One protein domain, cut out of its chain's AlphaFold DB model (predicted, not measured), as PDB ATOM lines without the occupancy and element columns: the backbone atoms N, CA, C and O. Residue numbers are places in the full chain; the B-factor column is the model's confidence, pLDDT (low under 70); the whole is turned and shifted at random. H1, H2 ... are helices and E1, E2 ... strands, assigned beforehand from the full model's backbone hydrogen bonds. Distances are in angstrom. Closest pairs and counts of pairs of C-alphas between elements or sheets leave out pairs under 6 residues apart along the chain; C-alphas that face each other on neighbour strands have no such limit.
ATOM      1  N   GLU A  89     -26.405 -28.908 -46.473       70.50
ATOM      2  CA  GLU A  89     -27.617 -29.493 -45.911       70.50
ATOM      3  C   GLU A  89     -27.252 -30.653 -44.973       70.50
ATOM      4  O   GLU A  89     -26.444 -31.520 -45.315       70.50
ATOM      5  N   ARG A  90     -27.818 -30.676 -43.759       73.25
ATOM      6  CA  ARG A  90     -27.511 -31.699 -42.749       73.25
ATOM      7  C   ARG A  90     -28.150 -33.033 -43.130       73.25
ATOM      8  O   ARG A  90     -29.369 -33.129 -43.199       73.25
ATOM      9  N   CYS A  91     -27.341 -34.085 -43.223       69.88
ATOM     10  CA  CYS A  91     -27.823 -35.428 -43.558       69.88
ATOM     11  C   CYS A  91     -27.921 -36.347 -42.339       69.88
ATOM     12  O   CYS A  91     -28.827 -37.167 -42.255       69.88
ATOM     13  N   GLY A  92     -27.005 -36.228 -41.377       73.25
ATOM     14  CA  GLY A  92     -27.020 -37.102 -40.207       73.25
ATOM     15  C   GLY A  92     -26.096 -36.652 -39.090       73.25
ATOM     16  O   GLY A  92     -25.241 -35.779 -39.256       73.25
ATOM     17  N   THR A  93     -26.281 -37.231 -37.906       80.19
ATOM     18  CA  THR A  93     -25.378 -37.020 -36.772       80.19
ATOM     19  C   THR A  93     -25.216 -38.311 -35.993       80.19
ATOM     20  O   THR A  93     -26.203 -38.891 -35.556       80.19
ATOM     21  N   THR A  94     -23.971 -38.736 -35.813       81.81
ATOM     22  CA  THR A  94     -23.606 -39.953 -35.085       81.81
ATOM     23  C   THR A  94     -22.827 -39.561 -33.845       81.81
ATOM     24  O   THR A  94     -21.804 -38.888 -33.949       81.81
ATOM     25  N   ARG A  95     -23.289 -39.961 -32.661       86.81
ATOM     26  CA  ARG A  95     -22.518 -39.769 -31.431       86.81
ATOM     27  C   ARG A  95     -21.450 -40.856 -31.353       86.81
ATOM     28  O   ARG A  95     -21.797 -42.029 -31.396       86.81
ATOM     29  N   ILE A  96     -20.184 -40.462 -31.253       87.06
ATOM     30  CA  ILE A  96     -19.049 -41.407 -31.222       87.06
ATOM     31  C   ILE A  96     -18.311 -41.395 -29.880       87.06
ATOM     32  O   ILE A  96     -17.476 -42.251 -29.625       87.06
ATOM     33  N   GLY A  97     -18.645 -40.445 -29.006       84.88
ATOM     34  CA  GLY A  97     -18.127 -40.364 -27.648       84.88
ATOM     35  C   GLY A  97     -19.019 -39.502 -26.758       84.88
ATOM     36  O   GLY A  97     -20.051 -38.974 -27.187       84.88
ATOM     37  N   ASN A  98     -18.612 -39.339 -25.501       83.56
ATOM     38  CA  ASN A  98     -19.383 -38.563 -24.526       83.56
ATOM     39  C   ASN A  98     -19.499 -37.089 -24.932       83.56
ATOM     40  O   ASN A  98     -20.594 -36.526 -24.861       83.56
ATOM     41  N   ASP A  99     -18.418 -36.513 -25.463       85.75
ATOM     42  CA  ASP A  99     -18.315 -35.079 -25.757       85.75
ATOM     43  C   ASP A  99     -18.258 -34.749 -27.253       85.75
ATOM     44  O   ASP A  99     -18.212 -33.579 -27.631       85.75
ATOM     45  N   ILE A 100     -18.341 -35.770 -28.111       88.75
ATOM     46  CA  ILE A 100     -18.180 -35.633 -29.557       88.75
ATOM     47  C   ILE A 100     -19.280 -36.358 -30.345       88.75
ATOM     48  O   ILE A 100     -19.626 -37.521 -30.102       88.75
ATOM     49  N   ALA A 101     -19.807 -35.653 -31.341       89.38
ATOM     50  CA  ALA A 101     -20.698 -36.184 -32.356       89.38
ATOM     51  C   ALA A 101     -20.196 -35.804 -33.754       89.38
ATOM     52  O   ALA A 101     -19.766 -34.680 -33.979       89.38
ATOM     53  N   MET A 102     -20.287 -36.720 -34.710       89.56
ATOM     54  CA  MET A 102     -19.919 -36.489 -36.104       89.56
ATOM     55  C   MET A 102     -21.165 -36.144 -36.905       89.56
ATOM     56  O   MET A 102     -22.123 -36.918 -36.934       89.56
ATOM     57  N   ARG A 103     -21.165 -34.988 -37.558       87.19
ATOM     58  CA  ARG A 103     -22.206 -34.570 -38.494       87.19
ATOM     59  C   ARG A 103     -21.741 -34.834 -39.917       87.19
ATOM     60  O   ARG A 103     -20.648 -34.429 -40.300       87.19
ATOM     61  N   LEU A 104     -22.609 -35.476 -40.687       86.25
ATOM     62  CA  LEU A 104     -22.462 -35.609 -42.127       86.25
ATOM     63  C   LEU A 104     -23.434 -34.643 -42.802       86.25
ATOM     64  O   LEU A 104     -24.629 -34.662 -42.488       86.25
ATOM     65  N   SER A 105     -22.921 -33.835 -43.721       79.88
ATOM     66  CA  SER A 105     -23.703 -32.865 -44.479       79.88
ATOM     67  C   SER A 105     -23.378 -32.971 -45.970       79.88
ATOM     68  O   SER A 105     -22.229 -33.228 -46.338       79.88
ATOM     69  N   ALA A 106     -24.375 -32.775 -46.825       76.69
ATOM     70  CA  ALA A 106     -24.203 -32.715 -48.272       76.69
ATOM     71  C   ALA A 106     -24.003 -31.261 -48.709       76.69
ATOM     72  O   ALA A 106     -24.692 -30.359 -48.230       76.69
ATOM     73  N   TYR A 107     -23.073 -31.023 -49.629       71.25
ATOM     74  CA  TYR A 107     -22.887 -29.719 -50.251       71.25
ATOM     75  C   TYR A 107     -23.373 -29.761 -51.700       71.25
ATOM     76  O   TYR A 107     -22.712 -30.316 -52.572       71.25
ATOM     77  N   ASN A 108     -24.532 -29.149 -51.948       63.41
ATOM     78  CA  ASN A 108     -25.163 -29.080 -53.272       63.41
ATOM     79  C   ASN A 108     -24.944 -27.718 -53.966       63.41
ATOM     80  O   ASN A 108     -25.564 -27.435 -54.991       63.41
ATOM     81  N   GLY A 109     -24.102 -26.849 -53.394       54.91
ATOM     82  CA  GLY A 109     -23.959 -25.446 -53.795       54.91
ATOM     83  C   GLY A 109     -23.113 -25.188 -55.045       54.91
ATOM     84  O   GLY A 109     -22.975 -24.031 -55.438       54.91
ATOM     85  N   HIS A 110     -22.545 -26.218 -55.684       50.81
ATOM     86  CA  HIS A 110     -21.712 -26.049 -56.877       50.81
ATOM     87  C   HIS A 110     -22.220 -26.920 -58.052       50.81
ATOM     88  O   HIS A 110     -22.462 -28.116 -57.878       50.81
ATOM     89  N   PRO A 111     -22.408 -26.353 -59.259       47.09
ATOM     90  CA  PRO A 111     -23.061 -27.036 -60.385       47.09
ATOM     91  C   PRO A 111     -22.328 -28.304 -60.857       47.09
ATOM     92  O   PRO A 111     -22.980 -29.246 -61.299       47.09
ATOM     93  N   ASP A 112     -21.008 -28.374 -60.657       49.06
ATOM     94  CA  ASP A 112     -20.193 -29.576 -60.919       49.06
ATOM     95  C   ASP A 112     -19.965 -30.467 -59.675       49.06
ATOM     96  O   ASP A 112     -19.262 -31.472 -59.745       49.06
ATOM     97  N   SER A 113     -20.519 -30.105 -58.512       52.88
ATOM     98  CA  SER A 113     -20.259 -30.763 -57.214       52.88
ATOM     99  C   SER A 113     -21.274 -31.842 -56.861       52.88
ATOM    100  O   SER A 113     -21.670 -31.995 -55.705       52.88
ATOM    101  N   GLN A 114     -21.719 -32.607 -57.855       56.34
ATOM    102  CA  GLN A 114     -22.577 -33.743 -57.559       56.34
ATOM    103  C   GLN A 114     -21.833 -34.654 -56.565       56.34
ATOM    104  O   GLN A 114     -20.760 -35.164 -56.870       56.34
ATOM    105  N   ARG A 115     -22.407 -34.808 -55.359       69.25
ATOM    106  CA  ARG A 115     -21.952 -35.705 -54.274       69.25
ATOM    107  C   ARG A 115     -20.722 -35.235 -53.496       69.25
ATOM    108  O   ARG A 115     -19.928 -36.062 -53.042       69.25
ATOM    109  N   LEU A 116     -20.577 -33.924 -53.300       76.56
ATOM    110  CA  LEU A 116     -19.654 -33.392 -52.301       76.56
ATOM    111  C   LEU A 116     -20.244 -33.549 -50.895       76.56
ATOM    112  O   LEU A 116     -21.336 -33.065 -50.599       76.56
ATOM    113  N   TRP A 117     -19.494 -34.203 -50.018       82.12
ATOM    114  CA  TRP A 117     -19.861 -34.439 -48.632       82.12
ATOM    115  C   TRP A 117     -18.887 -33.757 -47.693       82.12
ATOM    116  O   TRP A 117     -17.680 -33.730 -47.936       82.12
ATOM    117  N   VAL A 118     -19.421 -33.258 -46.587       86.62
ATOM    118  CA  VAL A 118     -18.672 -32.551 -45.558       86.62
ATOM    119  C   VAL A 118     -18.904 -33.253 -44.235       86.62
ATOM    120  O   VAL A 118     -20.039 -33.447 -43.796       86.62
ATOM    121  N   ILE A 119     -17.808 -33.639 -43.598       89.88
ATOM    122  CA  ILE A 119     -17.793 -34.204 -42.257       89.88
ATOM    123  C   ILE A 119     -17.410 -33.093 -41.299       89.88
ATOM    124  O   ILE A 119     -16.383 -32.433 -41.473       89.88
ATOM    125  N   GLN A 120     -18.215 -32.921 -40.263       91.44
ATOM    126  CA  GLN A 120     -17.952 -31.982 -39.188       91.44
ATOM    127  C   GLN A 120     -17.929 -32.727 -37.862       91.44
ATOM    128  O   GLN A 120     -18.782 -33.578 -37.610       91.44
ATOM    129  N   ALA A 121     -16.991 -32.385 -36.991       90.88
ATOM    130  CA  ALA A 121     -17.065 -32.785 -35.598       90.88
ATOM    131  C   ALA A 121     -17.845 -31.721 -34.841       90.88
ATOM    132  O   ALA A 121     -17.607 -30.530 -35.017       90.88
ATOM    133  N   CYS A 122     -18.770 -32.142 -33.999       88.31
ATOM    134  CA  CYS A 122     -19.581 -31.282 -33.166       88.31
ATOM    135  C   CYS A 122     -19.402 -31.657 -31.699       88.31
ATOM    136  O   CYS A 122     -19.228 -32.832 -31.369       88.31
ATOM    137  N   HIS A 123     -19.532 -30.672 -30.815       86.44
ATOM    138  CA  HIS A 123     -19.736 -30.942 -29.397       86.44
ATOM    139  C   HIS A 123     -20.997 -31.807 -29.218       86.44
ATOM    140  O   HIS A 123     -21.914 -31.749 -30.042       86.44
ATOM    141  N   SER A 124     -21.085 -32.582 -28.139       78.25
ATOM    142  CA  SER A 124     -22.213 -33.497 -27.879       78.25
ATOM    143  C   SER A 124     -23.597 -32.828 -27.860       78.25
ATOM    144  O   SER A 124     -24.602 -33.474 -28.148       78.25
ATOM    145  N   THR A 125     -23.655 -31.523 -27.584       76.25
ATOM    146  CA  THR A 125     -24.871 -30.685 -27.659       76.25
ATOM    147  C   THR A 125     -25.232 -30.243 -29.079       76.25
ATOM    148  O   THR A 125     -26.297 -29.671 -29.287       76.25
ATOM    149  N   ILE A 126     -24.356 -30.478 -30.062       74.06
ATOM    150  CA  ILE A 126     -24.521 -30.174 -31.494       74.06
ATOM    151  C   ILE A 126     -24.526 -28.657 -31.808       74.06
ATOM    152  O   ILE A 126     -24.703 -28.244 -32.953       74.06
ATOM    153  N   THR A 127     -24.265 -27.812 -30.807       73.88
ATOM    154  CA  THR A 127     -24.289 -26.342 -30.920       73.88
ATOM    155  C   THR A 127     -23.008 -25.737 -31.492       73.88
ATOM    156  O   THR A 127     -23.043 -24.627 -32.006       73.88
ATOM    157  N   ALA A 128     -21.882 -26.445 -31.407       78.81
ATOM    158  CA  ALA A 128     -20.594 -26.012 -31.940       78.81
ATOM    159  C   ALA A 128     -20.029 -27.125 -32.817       78.81
ATOM    160  O   ALA A 128     -19.924 -28.258 -32.345       78.81
ATOM    161  N   CYS A 129     -19.693 -26.810 -34.069       83.44
ATOM    162  CA  CYS A 129     -19.152 -27.767 -35.026       83.44
ATOM    163  C   CYS A 129     -17.954 -27.181 -35.772       83.44
ATOM    164  O   CYS A 129     -17.944 -25.997 -36.101       83.44
ATOM    165  N   VAL A 130     -16.988 -28.036 -36.091       87.50
ATOM    166  CA  VAL A 130     -15.789 -27.715 -36.865       87.50
ATOM    167  C   VAL A 130     -15.698 -28.651 -38.077       87.50
ATOM    168  O   VAL A 130     -15.990 -29.843 -37.940       87.50
ATOM    169  N   PRO A 131     -15.362 -28.150 -39.280       89.12
ATOM    170  CA  PRO A 131     -15.161 -29.004 -40.447       89.12
ATOM    171  C   PRO A 131     -13.927 -29.882 -40.266       89.12
ATOM    172  O   PRO A 131     -12.901 -29.411 -39.791       89.12
ATOM    173  N   ILE A 132     -14.006 -31.141 -40.681       92.62
ATOM    174  CA  ILE A 132     -12.896 -32.099 -40.580       92.62
ATOM    175  C   ILE A 132     -12.422 -32.513 -41.961       92.62
ATOM    176  O   ILE A 132     -11.230 -32.477 -42.259       92.62
ATOM    177  N   LEU A 133     -13.364 -32.886 -42.823       90.56
ATOM    178  CA  LEU A 133     -13.053 -33.509 -44.098       90.56
ATOM    179  C   LEU A 133     -14.116 -33.180 -45.135       90.56
ATOM    180  O   LEU A 133     -15.307 -33.253 -44.834       90.56
ATOM    181  N   THR A 134     -13.682 -32.921 -46.361       87.75
ATOM    182  CA  THR A 134     -14.544 -32.922 -47.542       87.75
ATOM    183  C   THR A 134     -14.175 -34.105 -48.430       87.75
ATOM    184  O   THR A 134     -12.996 -34.326 -48.720       87.75
ATOM    185  N   TYR A 135     -15.166 -34.868 -48.890       86.19
ATOM    186  CA  TYR A 135     -14.955 -36.021 -49.767       86.19
ATOM    187  C   TYR A 135     -16.024 -36.116 -50.857       86.19
ATOM    188  O   TYR A 135     -17.083 -35.499 -50.768       86.19
ATOM    189  N   VAL A 136     -15.730 -36.886 -51.903       83.75
ATOM    190  CA  VAL A 136     -16.649 -37.177 -53.010       83.75
ATOM    191  C   VAL A 136     -16.712 -38.668 -53.282       83.75
ATOM    192  O   VAL A 136     -15.748 -39.394 -53.020       83.75
ATOM    193  N   ASN A 137     -17.826 -39.098 -53.872       77.25
ATOM    194  CA  ASN A 137     -18.000 -40.429 -54.454       77.25
ATOM    195  C   ASN A 137     -17.650 -41.578 -53.496       77.25
ATOM    196  O   ASN A 137     -17.081 -42.577 -53.916       77.25
ATOM    197  N   ALA A 138     -17.957 -41.430 -52.206       74.06
ATOM    198  CA  ALA A 138     -17.803 -42.490 -51.216       74.06
ATOM    199  C   ALA A 138     -19.162 -42.839 -50.609       74.06
ATOM    200  O   ALA A 138     -20.079 -42.011 -50.590       74.06
ATOM    201  N   PHE A 139     -19.261 -44.038 -50.041       75.81
ATOM    202  CA  PHE A 139     -20.304 -44.315 -49.056       75.81
ATOM    203  C   PHE A 139     -20.156 -43.391 -47.840       75.81
ATOM    204  O   PHE A 139     -19.060 -42.866 -47.604       75.81
ATOM    205  N   PRO A 140     -21.219 -43.224 -47.029       78.12
ATOM    206  CA  PRO A 140     -21.089 -42.568 -45.742       78.12
ATOM    207  C   PRO A 140     -19.903 -43.148 -44.948       78.12
ATOM    208  O   PRO A 140     -19.747 -44.371 -44.885       78.12
ATOM    209  N   PRO A 141     -19.044 -42.291 -44.376       86.06
ATOM    210  CA  PRO A 141     -17.871 -42.710 -43.623       86.06
ATOM    211  C   PRO A 141     -18.260 -43.539 -42.404       86.06
ATOM    212  O   PRO A 141     -19.295 -43.316 -41.771       86.06
ATOM    213  N   HIS A 142     -17.352 -44.427 -42.020       86.44
ATOM    214  CA  HIS A 142     -17.366 -45.027 -40.697       86.44
ATOM    215  C   HIS A 142     -16.547 -44.166 -39.733       86.44
ATOM    216  O   HIS A 142     -15.462 -43.694 -40.086       86.44
ATOM    217  N   TYR A 143     -17.051 -44.001 -38.513       89.75
ATOM    218  CA  TYR A 143     -16.404 -43.236 -37.455       89.75
ATOM    219  C   TYR A 143     -16.144 -44.132 -36.247       89.75
ATOM    220  O   TYR A 143     -17.038 -44.878 -35.847       89.75
ATOM    221  N   ALA A 144     -14.975 -44.018 -35.626       88.88
ATOM    222  CA  ALA A 144     -14.714 -44.634 -34.330       88.88
ATOM    223  C   ALA A 144     -13.815 -43.745 -33.466       88.88
ATOM    224  O   ALA A 144     -13.105 -42.879 -33.974       88.88
ATOM    225  N   VAL A 145     -13.872 -43.957 -32.153       91.38
ATOM    226  CA  VAL A 145     -12.868 -43.446 -31.216       91.38
ATOM    227  C   VAL A 145     -11.989 -44.627 -30.833       91.38
ATOM    228  O   VAL A 145     -12.474 -45.614 -30.280       91.38
ATOM    229  N   GLU A 146     -10.715 -44.541 -31.185       92.81
ATOM    230  CA  GLU A 146      -9.709 -45.550 -30.881       92.81
ATOM    231  C   GLU A 146      -9.348 -45.530 -29.386       92.81
ATOM    232  O   GLU A 146      -9.614 -44.566 -28.665       92.81
ATOM    233  N   ASN A 147      -8.680 -46.584 -28.909       91.56
ATOM    234  CA  ASN A 147      -8.281 -46.708 -27.498       91.56
ATOM    235  C   ASN A 147      -7.335 -45.591 -27.020       91.56
ATOM    236  O   ASN A 147      -7.265 -45.321 -25.824       91.56
ATOM    237  N   ASP A 148      -6.593 -44.966 -27.937       92.38
ATOM    238  CA  ASP A 148      -5.704 -43.833 -27.656       92.38
ATOM    239  C   ASP A 148      -6.425 -42.470 -27.703       92.38
ATOM    240  O   ASP A 148      -5.789 -41.432 -27.534       92.38
ATOM    241  N   GLY A 149      -7.746 -42.462 -27.913       89.81
ATOM    242  CA  GLY A 149      -8.563 -41.255 -28.034       89.81
ATOM    243  C   GLY A 149      -8.587 -40.649 -29.440       89.81
ATOM    244  O   GLY A 149      -9.275 -39.649 -29.649       89.81
ATOM    245  N   THR A 150      -7.888 -41.239 -30.415       94.69
ATOM    246  CA  THR A 150      -7.928 -40.788 -31.812       94.69
ATOM    247  C   THR A 150      -9.312 -41.025 -32.410       94.69
ATOM    248  O   THR A 150      -9.854 -42.126 -32.340       94.69
ATOM    249  N   VAL A 151      -9.868 -40.019 -33.079       93.75
ATOM    250  CA  VAL A 151     -11.068 -40.161 -33.906       93.75
ATOM    251  C   VAL A 151     -10.654 -40.679 -35.277       93.75
ATOM    252  O   VAL A 151     -10.012 -39.967 -36.054       93.75
ATOM    253  N   SER A 152     -11.023 -41.915 -35.597       94.25
ATOM    254  CA  SER A 152     -10.796 -42.496 -36.913       94.25
ATOM    255  C   SER A 152     -11.994 -42.271 -37.836       94.25
ATOM    256  O   SER A 152     -13.154 -42.447 -37.461       94.25
ATOM    257  N   ILE A 153     -11.708 -41.852 -39.069       94.44
ATOM    258  CA  ILE A 153     -12.684 -41.631 -40.136       94.44
ATOM    259  C   ILE A 153     -12.261 -42.485 -41.324       94.44
ATOM    260  O   ILE A 153     -11.255 -42.204 -41.978       94.44
ATOM    261  N   SER A 154     -13.030 -43.529 -41.611       90.56
ATOM    262  CA  SER A 154     -12.756 -44.447 -42.716       90.56
ATOM    263  C   SER A 154     -13.701 -44.180 -43.879       90.56
ATOM    264  O   SER A 154     -14.920 -44.277 -43.729       90.56
ATOM    265  N   LEU A 155     -13.134 -43.865 -45.044       88.50
ATOM    266  CA  LEU A 155     -13.876 -43.650 -46.283       88.50
ATOM    267  C   LEU A 155     -13.726 -44.850 -47.209       88.50
ATOM    268  O   LEU A 155     -12.620 -45.189 -47.629       88.50
ATOM    269  N   LEU A 156     -14.855 -45.473 -47.545       83.50
ATOM    270  CA  LEU A 156     -14.907 -46.629 -48.431       83.50
ATOM    271  C   LEU A 156     -15.125 -46.184 -49.878       83.50
ATOM    272  O   LEU A 156     -16.216 -45.746 -50.247       83.50
ATOM    273  N   GLY A 157     -14.070 -46.332 -50.680       77.00
ATOM    274  CA  GLY A 157     -14.106 -46.306 -52.139       77.00
ATOM    275  C   GLY A 157     -14.510 -44.998 -52.824       77.00
ATOM    276  O   GLY A 157     -14.911 -45.020 -53.987       77.00
ATOM    277  N   GLY A 158     -14.343 -43.879 -52.120       79.06
ATOM    278  CA  GLY A 158     -14.341 -42.542 -52.708       79.06
ATOM    279  C   GLY A 158     -13.009 -41.831 -52.538       79.06
ATOM    280  O   GLY A 158     -11.974 -42.461 -52.324       79.06
ATOM    281  N   ARG A 159     -13.036 -40.502 -52.653       83.19
ATOM    282  CA  ARG A 159     -11.831 -39.667 -52.640       83.19
ATOM    283  C   ARG A 159     -11.991 -38.493 -51.692       83.19
ATOM    284  O   ARG A 159     -12.977 -37.756 -51.775       83.19
ATOM    285  N   ILE A 160     -10.984 -38.265 -50.863       86.94
ATOM    286  CA  ILE A 160     -10.878 -37.051 -50.066       86.94
ATOM    287  C   ILE A 160     -10.499 -35.899 -50.987       86.94
ATOM    288  O   ILE A 160      -9.506 -35.946 -51.711       86.94
ATOM    289  N   VAL A 161     -11.313 -34.853 -50.946       85.00
ATOM    290  CA  VAL A 161     -11.042 -33.600 -51.648       85.00
ATOM    291  C   VAL A 161     -10.127 -32.729 -50.801       85.00
ATOM    292  O   VAL A 161      -9.150 -32.195 -51.315       85.00
ATOM    293  N   GLU A 162     -10.423 -32.616 -49.505       85.06
ATOM    294  CA  GLU A 162      -9.715 -31.704 -48.609       85.06
ATOM    295  C   GLU A 162      -9.806 -32.165 -47.152       85.06
ATOM    296  O   GLU A 162     -10.880 -32.555 -46.691       85.06
ATOM    297  N   ARG A 163      -8.681 -32.101 -46.427       89.56
ATOM    298  CA  ARG A 163      -8.609 -32.248 -44.965       89.56
ATOM    299  C   ARG A 163      -8.551 -30.850 -44.356       89.56
ATOM    300  O   ARG A 163      -7.631 -30.105 -44.674       89.56
ATOM    301  N   HIS A 164      -9.507 -30.524 -43.491       85.88
ATOM    302  CA  HIS A 164      -9.622 -29.192 -42.884       85.88
ATOM    303  C   HIS A 164      -8.901 -29.100 -41.547       85.88
ATOM    304  O   HIS A 164      -8.224 -28.114 -41.281       85.88
ATOM    305  N   ASN A 165      -9.068 -30.123 -40.710       86.56
ATOM    306  CA  ASN A 165      -8.471 -30.199 -39.384       86.56
ATOM    307  C   ASN A 165      -8.015 -31.633 -39.115       86.56
ATOM    308  O   ASN A 165      -8.726 -32.597 -39.417       86.56
ATOM    309  N   ASP A 166      -6.828 -31.754 -38.542       90.75
ATOM    310  CA  ASP A 166      -6.215 -32.982 -38.040       90.75
ATOM    311  C   ASP A 166      -6.486 -33.204 -36.547       90.75
ATOM    312  O   ASP A 166      -6.180 -34.269 -36.021       90.75
ATOM    313  N   GLU A 167      -7.117 -32.240 -35.877       91.75
ATOM    314  CA  GLU A 167      -7.490 -32.314 -34.469       91.75
ATOM    315  C   GLU A 167      -8.862 -31.676 -34.216       91.75
ATOM    316  O   GLU A 167      -9.294 -30.747 -34.902       91.75
ATOM    317  N   ILE A 168      -9.559 -32.169 -33.194       89.00
ATOM    318  CA  ILE A 168     -10.841 -31.639 -32.733       89.00
ATOM    319  C   ILE A 168     -10.649 -31.091 -31.332       89.00
ATOM    320  O   ILE A 168     -10.392 -31.841 -30.393       89.00
ATOM    321  N   ASN A 169     -10.819 -29.779 -31.199       88.50
ATOM    322  CA  ASN A 169     -10.614 -29.066 -29.948       88.50
ATOM    323  C   ASN A 169     -11.960 -28.647 -29.354       88.50
ATOM    324  O   ASN A 169     -12.617 -27.732 -29.858       88.50
ATOM    325  N   PHE A 170     -12.364 -29.306 -28.266       83.81
ATOM    326  CA  PHE A 170     -13.537 -28.922 -27.485       83.81
ATOM    327  C   PHE A 170     -13.148 -28.728 -26.017       83.81
ATOM    328  O   PHE A 170     -12.860 -29.684 -25.300       83.81
ATOM    329  N   LYS A 171     -13.205 -27.473 -25.552       79.88
ATOM    330  CA  LYS A 171     -12.798 -27.072 -24.193       79.88
ATOM    331  C   LYS A 171     -11.348 -27.499 -23.901       79.88
ATOM    332  O   LYS A 171     -10.450 -27.041 -24.590       79.88
ATOM    333  N   GLU A 172     -11.141 -28.341 -22.890       82.38
ATOM    334  CA  GLU A 172      -9.834 -28.817 -22.413       82.38
ATOM    335  C   GLU A 172      -9.429 -30.169 -23.027       82.38
ATOM    336  O   GLU A 172      -8.425 -30.750 -22.621       82.38
ATOM    337  N   VAL A 173     -10.209 -30.694 -23.983       84.75
ATOM    338  CA  VAL A 173      -9.945 -31.989 -24.620       84.75
ATOM    339  C   VAL A 173      -9.658 -31.800 -26.105       84.75
ATOM    340  O   VAL A 173     -10.447 -31.197 -26.841       84.75
ATOM    341  N   THR A 174      -8.535 -32.369 -26.533       90.38
ATOM    342  CA  THR A 174      -8.106 -32.437 -27.929       90.38
ATOM    343  C   THR A 174      -8.168 -33.886 -28.391       90.38
ATOM    344  O   THR A 174      -7.552 -34.759 -27.780       90.38
ATOM    345  N   TYR A 175      -8.903 -34.139 -29.472       90.62
ATOM    346  CA  TYR A 175      -8.965 -35.448 -30.116       90.62
ATOM    347  C   TYR A 175      -8.186 -35.405 -31.435       90.62
ATOM    348  O   TYR A 175      -8.609 -34.686 -32.345       90.62
ATOM    349  N   PRO A 176      -7.094 -36.171 -31.585       95.44
ATOM    350  CA  PRO A 176      -6.437 -36.339 -32.874       95.44
ATOM    351  C   PRO A 176      -7.400 -36.973 -33.877       95.44
ATOM    352  O   PRO A 176      -8.197 -37.840 -33.516       95.44
ATOM    353  N   VAL A 177      -7.313 -36.591 -35.145       95.38
ATOM    354  CA  VAL A 177      -8.129 -37.143 -36.226       95.38
ATOM    355  C   VAL A 177      -7.254 -37.939 -37.177       95.38
ATOM    356  O   VAL A 177      -6.289 -37.440 -37.755       95.38
ATOM    357  N   ARG A 178      -7.647 -39.189 -37.420       95.06
ATOM    358  CA  ARG A 178      -7.042 -40.039 -38.441       95.06
ATOM    359  C   ARG A 178      -8.056 -40.373 -39.518       95.06
ATOM    360  O   ARG A 178      -9.002 -41.118 -39.307       95.06
ATOM    361  N   THR A 179      -7.815 -39.865 -40.711       93.44
ATOM    362  CA  THR A 179      -8.632 -40.152 -41.895       93.44
ATOM    363  C   THR A 179      -7.943 -41.194 -42.775       93.44
ATOM    364  O   THR A 179      -6.799 -40.978 -43.197       93.44
ATOM    365  N   THR A 180      -8.647 -42.272 -43.105       89.88
ATOM    366  CA  THR A 180      -8.145 -43.373 -43.932       89.88
ATOM    367  C   THR A 180      -9.017 -43.538 -45.171       89.88
ATOM    368  O   THR A 180     -10.232 -43.697 -45.071       89.88
ATOM    369  N   GLU A 181      -8.387 -43.525 -46.346       87.44
ATOM    370  CA  GLU A 181      -9.028 -43.935 -47.596       87.44
ATOM    371  C   GLU A 181      -8.843 -45.437 -47.771       87.44
ATOM    372  O   GLU A 181      -7.717 -45.937 -47.824       87.44
ATOM    373  N   ILE A 182      -9.950 -46.165 -47.848       84.88
ATOM    374  CA  ILE A 182      -9.938 -47.597 -48.117       84.88
ATOM    375  C   ILE A 182     -10.153 -47.779 -49.613       84.88
ATOM    376  O   ILE A 182     -11.169 -47.351 -50.170       84.88
ATOM    377  N   ALA A 183      -9.174 -48.418 -50.255       78.06
ATOM    378  CA  ALA A 183      -9.184 -48.651 -51.688       78.06
ATOM    379  C   ALA A 183     -10.441 -49.421 -52.117       78.06
ATOM    380  O   ALA A 183     -10.790 -50.464 -51.570       78.06
ATOM    381  N   GLY A 184     -11.093 -48.893 -53.141       70.31
ATOM    382  CA  GLY A 184     -12.278 -49.454 -53.765       70.31
ATOM    383  C   GLY A 184     -12.726 -48.487 -54.846       70.31
ATOM    384  O   GLY A 184     -12.621 -47.278 -54.672       70.31
ATOM    385  N   LYS A 185     -13.172 -48.995 -55.992       67.88
ATOM    386  CA  LYS A 185     -13.903 -48.159 -56.944       67.88
ATOM    387  C   LYS A 185     -15.369 -48.344 -56.627       67.88
ATOM    388  O   LYS A 185     -15.881 -49.442 -56.825       67.88
ATOM    389  N   VAL A 186     -16.007 -47.303 -56.118       71.81
ATOM    390  CA  VAL A 186     -17.456 -47.288 -55.954       71.81
ATOM    391  C   VAL A 186     -18.011 -46.485 -57.118       71.81
ATOM    392  O   VAL A 186     -17.579 -45.356 -57.363       71.81
ATOM    393  N   SER A 187     -18.887 -47.106 -57.907       78.19
ATOM    394  CA  SER A 187     -19.549 -46.398 -58.997       78.19
ATOM    395  C   SER A 187     -20.672 -45.525 -58.452       78.19
ATOM    396  O   SER A 187     -21.211 -45.777 -57.373       78.19
ATOM    397  N   ASP A 188     -21.080 -44.526 -59.228       75.88
ATOM    398  CA  ASP A 188     -22.212 -43.691 -58.847       75.88
ATOM    399  C   ASP A 188     -23.495 -44.501 -58.627       75.88
ATOM    400  O   ASP A 188     -24.238 -44.217 -57.690       75.88
ATOM    401  N   ALA A 189     -23.690 -45.560 -59.418       80.38
ATOM    402  CA  ALA A 189     -24.813 -46.477 -59.281       80.38
ATOM    403  C   ALA A 189     -24.771 -47.276 -57.968       80.38
ATOM    404  O   ALA A 189     -25.819 -47.529 -57.377       80.38
ATOM    405  N   ASP A 190     -23.582 -47.653 -57.486       78.44
ATOM    406  CA  ASP A 190     -23.438 -48.371 -56.213       78.44
ATOM    407  C   ASP A 190     -23.776 -47.464 -55.026       78.44
ATOM    408  O   ASP A 190     -24.433 -47.899 -54.075       78.44
ATOM    409  N   ILE A 191     -23.360 -46.194 -55.097       74.00
ATOM    410  CA  ILE A 191     -23.712 -45.170 -54.107       74.00
ATOM    411  C   ILE A 191     -25.224 -44.964 -54.111       74.00
ATOM    412  O   ILE A 191     -25.840 -45.042 -53.052       74.00
ATOM    413  N   ASP A 192     -25.836 -44.785 -55.280       74.69
ATOM    414  CA  ASP A 192     -27.284 -44.580 -55.396       74.69
ATOM    415  C   ASP A 192     -28.077 -45.788 -54.900       74.69
ATOM    416  O   ASP A 192     -29.060 -45.631 -54.177       74.69
ATOM    417  N   ALA A 193     -27.633 -47.003 -55.227       76.69
ATOM    418  CA  ALA A 193     -28.254 -48.230 -54.748       76.69
ATOM    419  C   ALA A 193     -28.149 -48.365 -53.222       76.69
ATOM    420  O   ALA A 193     -29.101 -48.793 -52.564       76.69
ATOM    421  N   TYR A 194     -27.005 -48.000 -52.640       71.25
ATOM    422  CA  TYR A 194     -26.828 -47.999 -51.191       71.25
ATOM    423  C   TYR A 194     -27.698 -46.943 -50.518       71.25
ATOM    424  O   TYR A 194     -28.426 -47.278 -49.586       71.25
ATOM    425  N   LEU A 195     -27.651 -45.700 -50.999       68.81
ATOM    426  CA  LEU A 195     -28.459 -44.604 -50.482       68.81
ATOM    427  C   LEU A 195     -29.948 -44.981 -50.566       68.81
ATOM    428  O   LEU A 195     -30.647 -44.940 -49.553       68.81
ATOM    429  N   GLY A 196     -30.409 -45.488 -51.713       65.12
ATOM    430  CA  GLY A 196     -31.783 -45.958 -51.899       65.12
ATOM    431  C   GLY A 196     -32.184 -47.062 -50.915       65.12
ATOM    432  O   GLY A 196     -33.286 -47.024 -50.368       65.12
ATOM    433  N   ARG A 197     -31.282 -48.006 -50.608       65.25
ATOM    434  CA  ARG A 197     -31.513 -49.046 -49.586       65.25
ATOM    435  C   ARG A 197     -31.683 -48.490 -48.175       65.25
ATOM    436  O   ARG A 197     -32.448 -49.059 -47.406       65.25
ATOM    437  N   ILE A 198     -30.961 -47.428 -47.823       57.25
ATOM    438  CA  ILE A 198     -31.088 -46.766 -46.514       57.25
ATOM    439  C   ILE A 198     -32.154 -45.657 -46.520       57.25
ATOM    440  O   ILE A 198     -32.218 -44.854 -45.594       57.25
ATOM    441  N   GLY A 199     -33.006 -45.626 -47.552       55.28
ATOM    442  CA  GLY A 199     -34.119 -44.685 -47.670       55.28
ATOM    443  C   GLY A 199     -33.698 -43.258 -48.014       55.28
ATOM    444  O   GLY A 199     -34.513 -42.347 -47.898       55.28
TER     445      GLY A 199
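Overview. This is residues 89 to 199 of the 219 residues of an uncharacterized protein of Sphingomonas sp. AX6 (UniProt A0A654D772). Two strongly twisted sheets lie face to face as an elongated sandwich, five strands E1 E2 E3 E4 E7 against four, E5 E6 E9 E8; the E8 and E9 hairpin makes one end of the long axis, and the one named helix, H1, lies beyond the other end. The printed part has 111 residues, with nine named strands, E1 to E9, followed along the chain by H1; the class is mostly strand. The larger sheet, in the order E1 E2 E3 E4 E7, is antiparallel; the smaller, E5 E6 E9 E8, is mixed. The whole is compact, with a radius of gyration of the C-alphas of 13.9 A, and spans 43 by 27 by 25 A.

Arrangement. Begin with E1, residues 89 to 95, E2, residues 100 to 107, E3, residues 116 to 123, and E4, residues 129 to 136, a meander, each strand the antiparallel neighbour of the one before. Look for N 94 and O 102 between E1 and E2, 2.8 A, N 103 and O 120 between E2 and E3, 2.8 A, and N 119 and O 133 between E3 and E4, 2.8 A. E4 bends by 55 degrees at residue 132, and E7, residues 159 to 163, is its antiparallel neighbour, with N 134 and O 162 at 2.8 A. In the second sheet, E5, residues 142 to 145, and E6, residues 151 to 156, form a hairpin, with N 144 and O 152 at 3.0 A. E9, residues 173 to 182, is parallel to E6, with N 153 and O 178 at 2.8 A, and antiparallel to E8, residues 167 to 170, with N 175 and O 168 at 2.9 A. This pairing is staggered: E9 pairs with E8 over residues 173 to 176 and with E6 over 177 to 182. The facing parts of the two sheets are 9.0 A apart centre to centre, their strands at 20 degrees. H1, residues 188 to 197, is on neither sheet; every O i to N i+4 pair in it is within hydrogen-bond range.

Along the chain. Find C-alpha 89 at (-27.617, -29.493, -45.911), where E1 begins its 18.5 A. E2 covers 22.0 A, E3 23.0 A, E4 20.5 A, E5 10.6 A, E6 16.4 A, E7 11.2 A and E8 9.8 A. E9 runs 28.2 A from C-alpha 173 at (-9.945, -31.989, -24.620). H1 ends, after 14.2 A, at C-alpha 197, (-31.513, -49.046, -49.586).

Size, cuts and confidence. The two C-alphas farthest apart are those of Glu 172 and Ala 189, 43.5 A. The printed part has no cut and no long link. Look for pLDDT under 70 at residue 91, residues 108 to 115, residue 185 and residues 195 to 199; the mean of the printed part is 81.1.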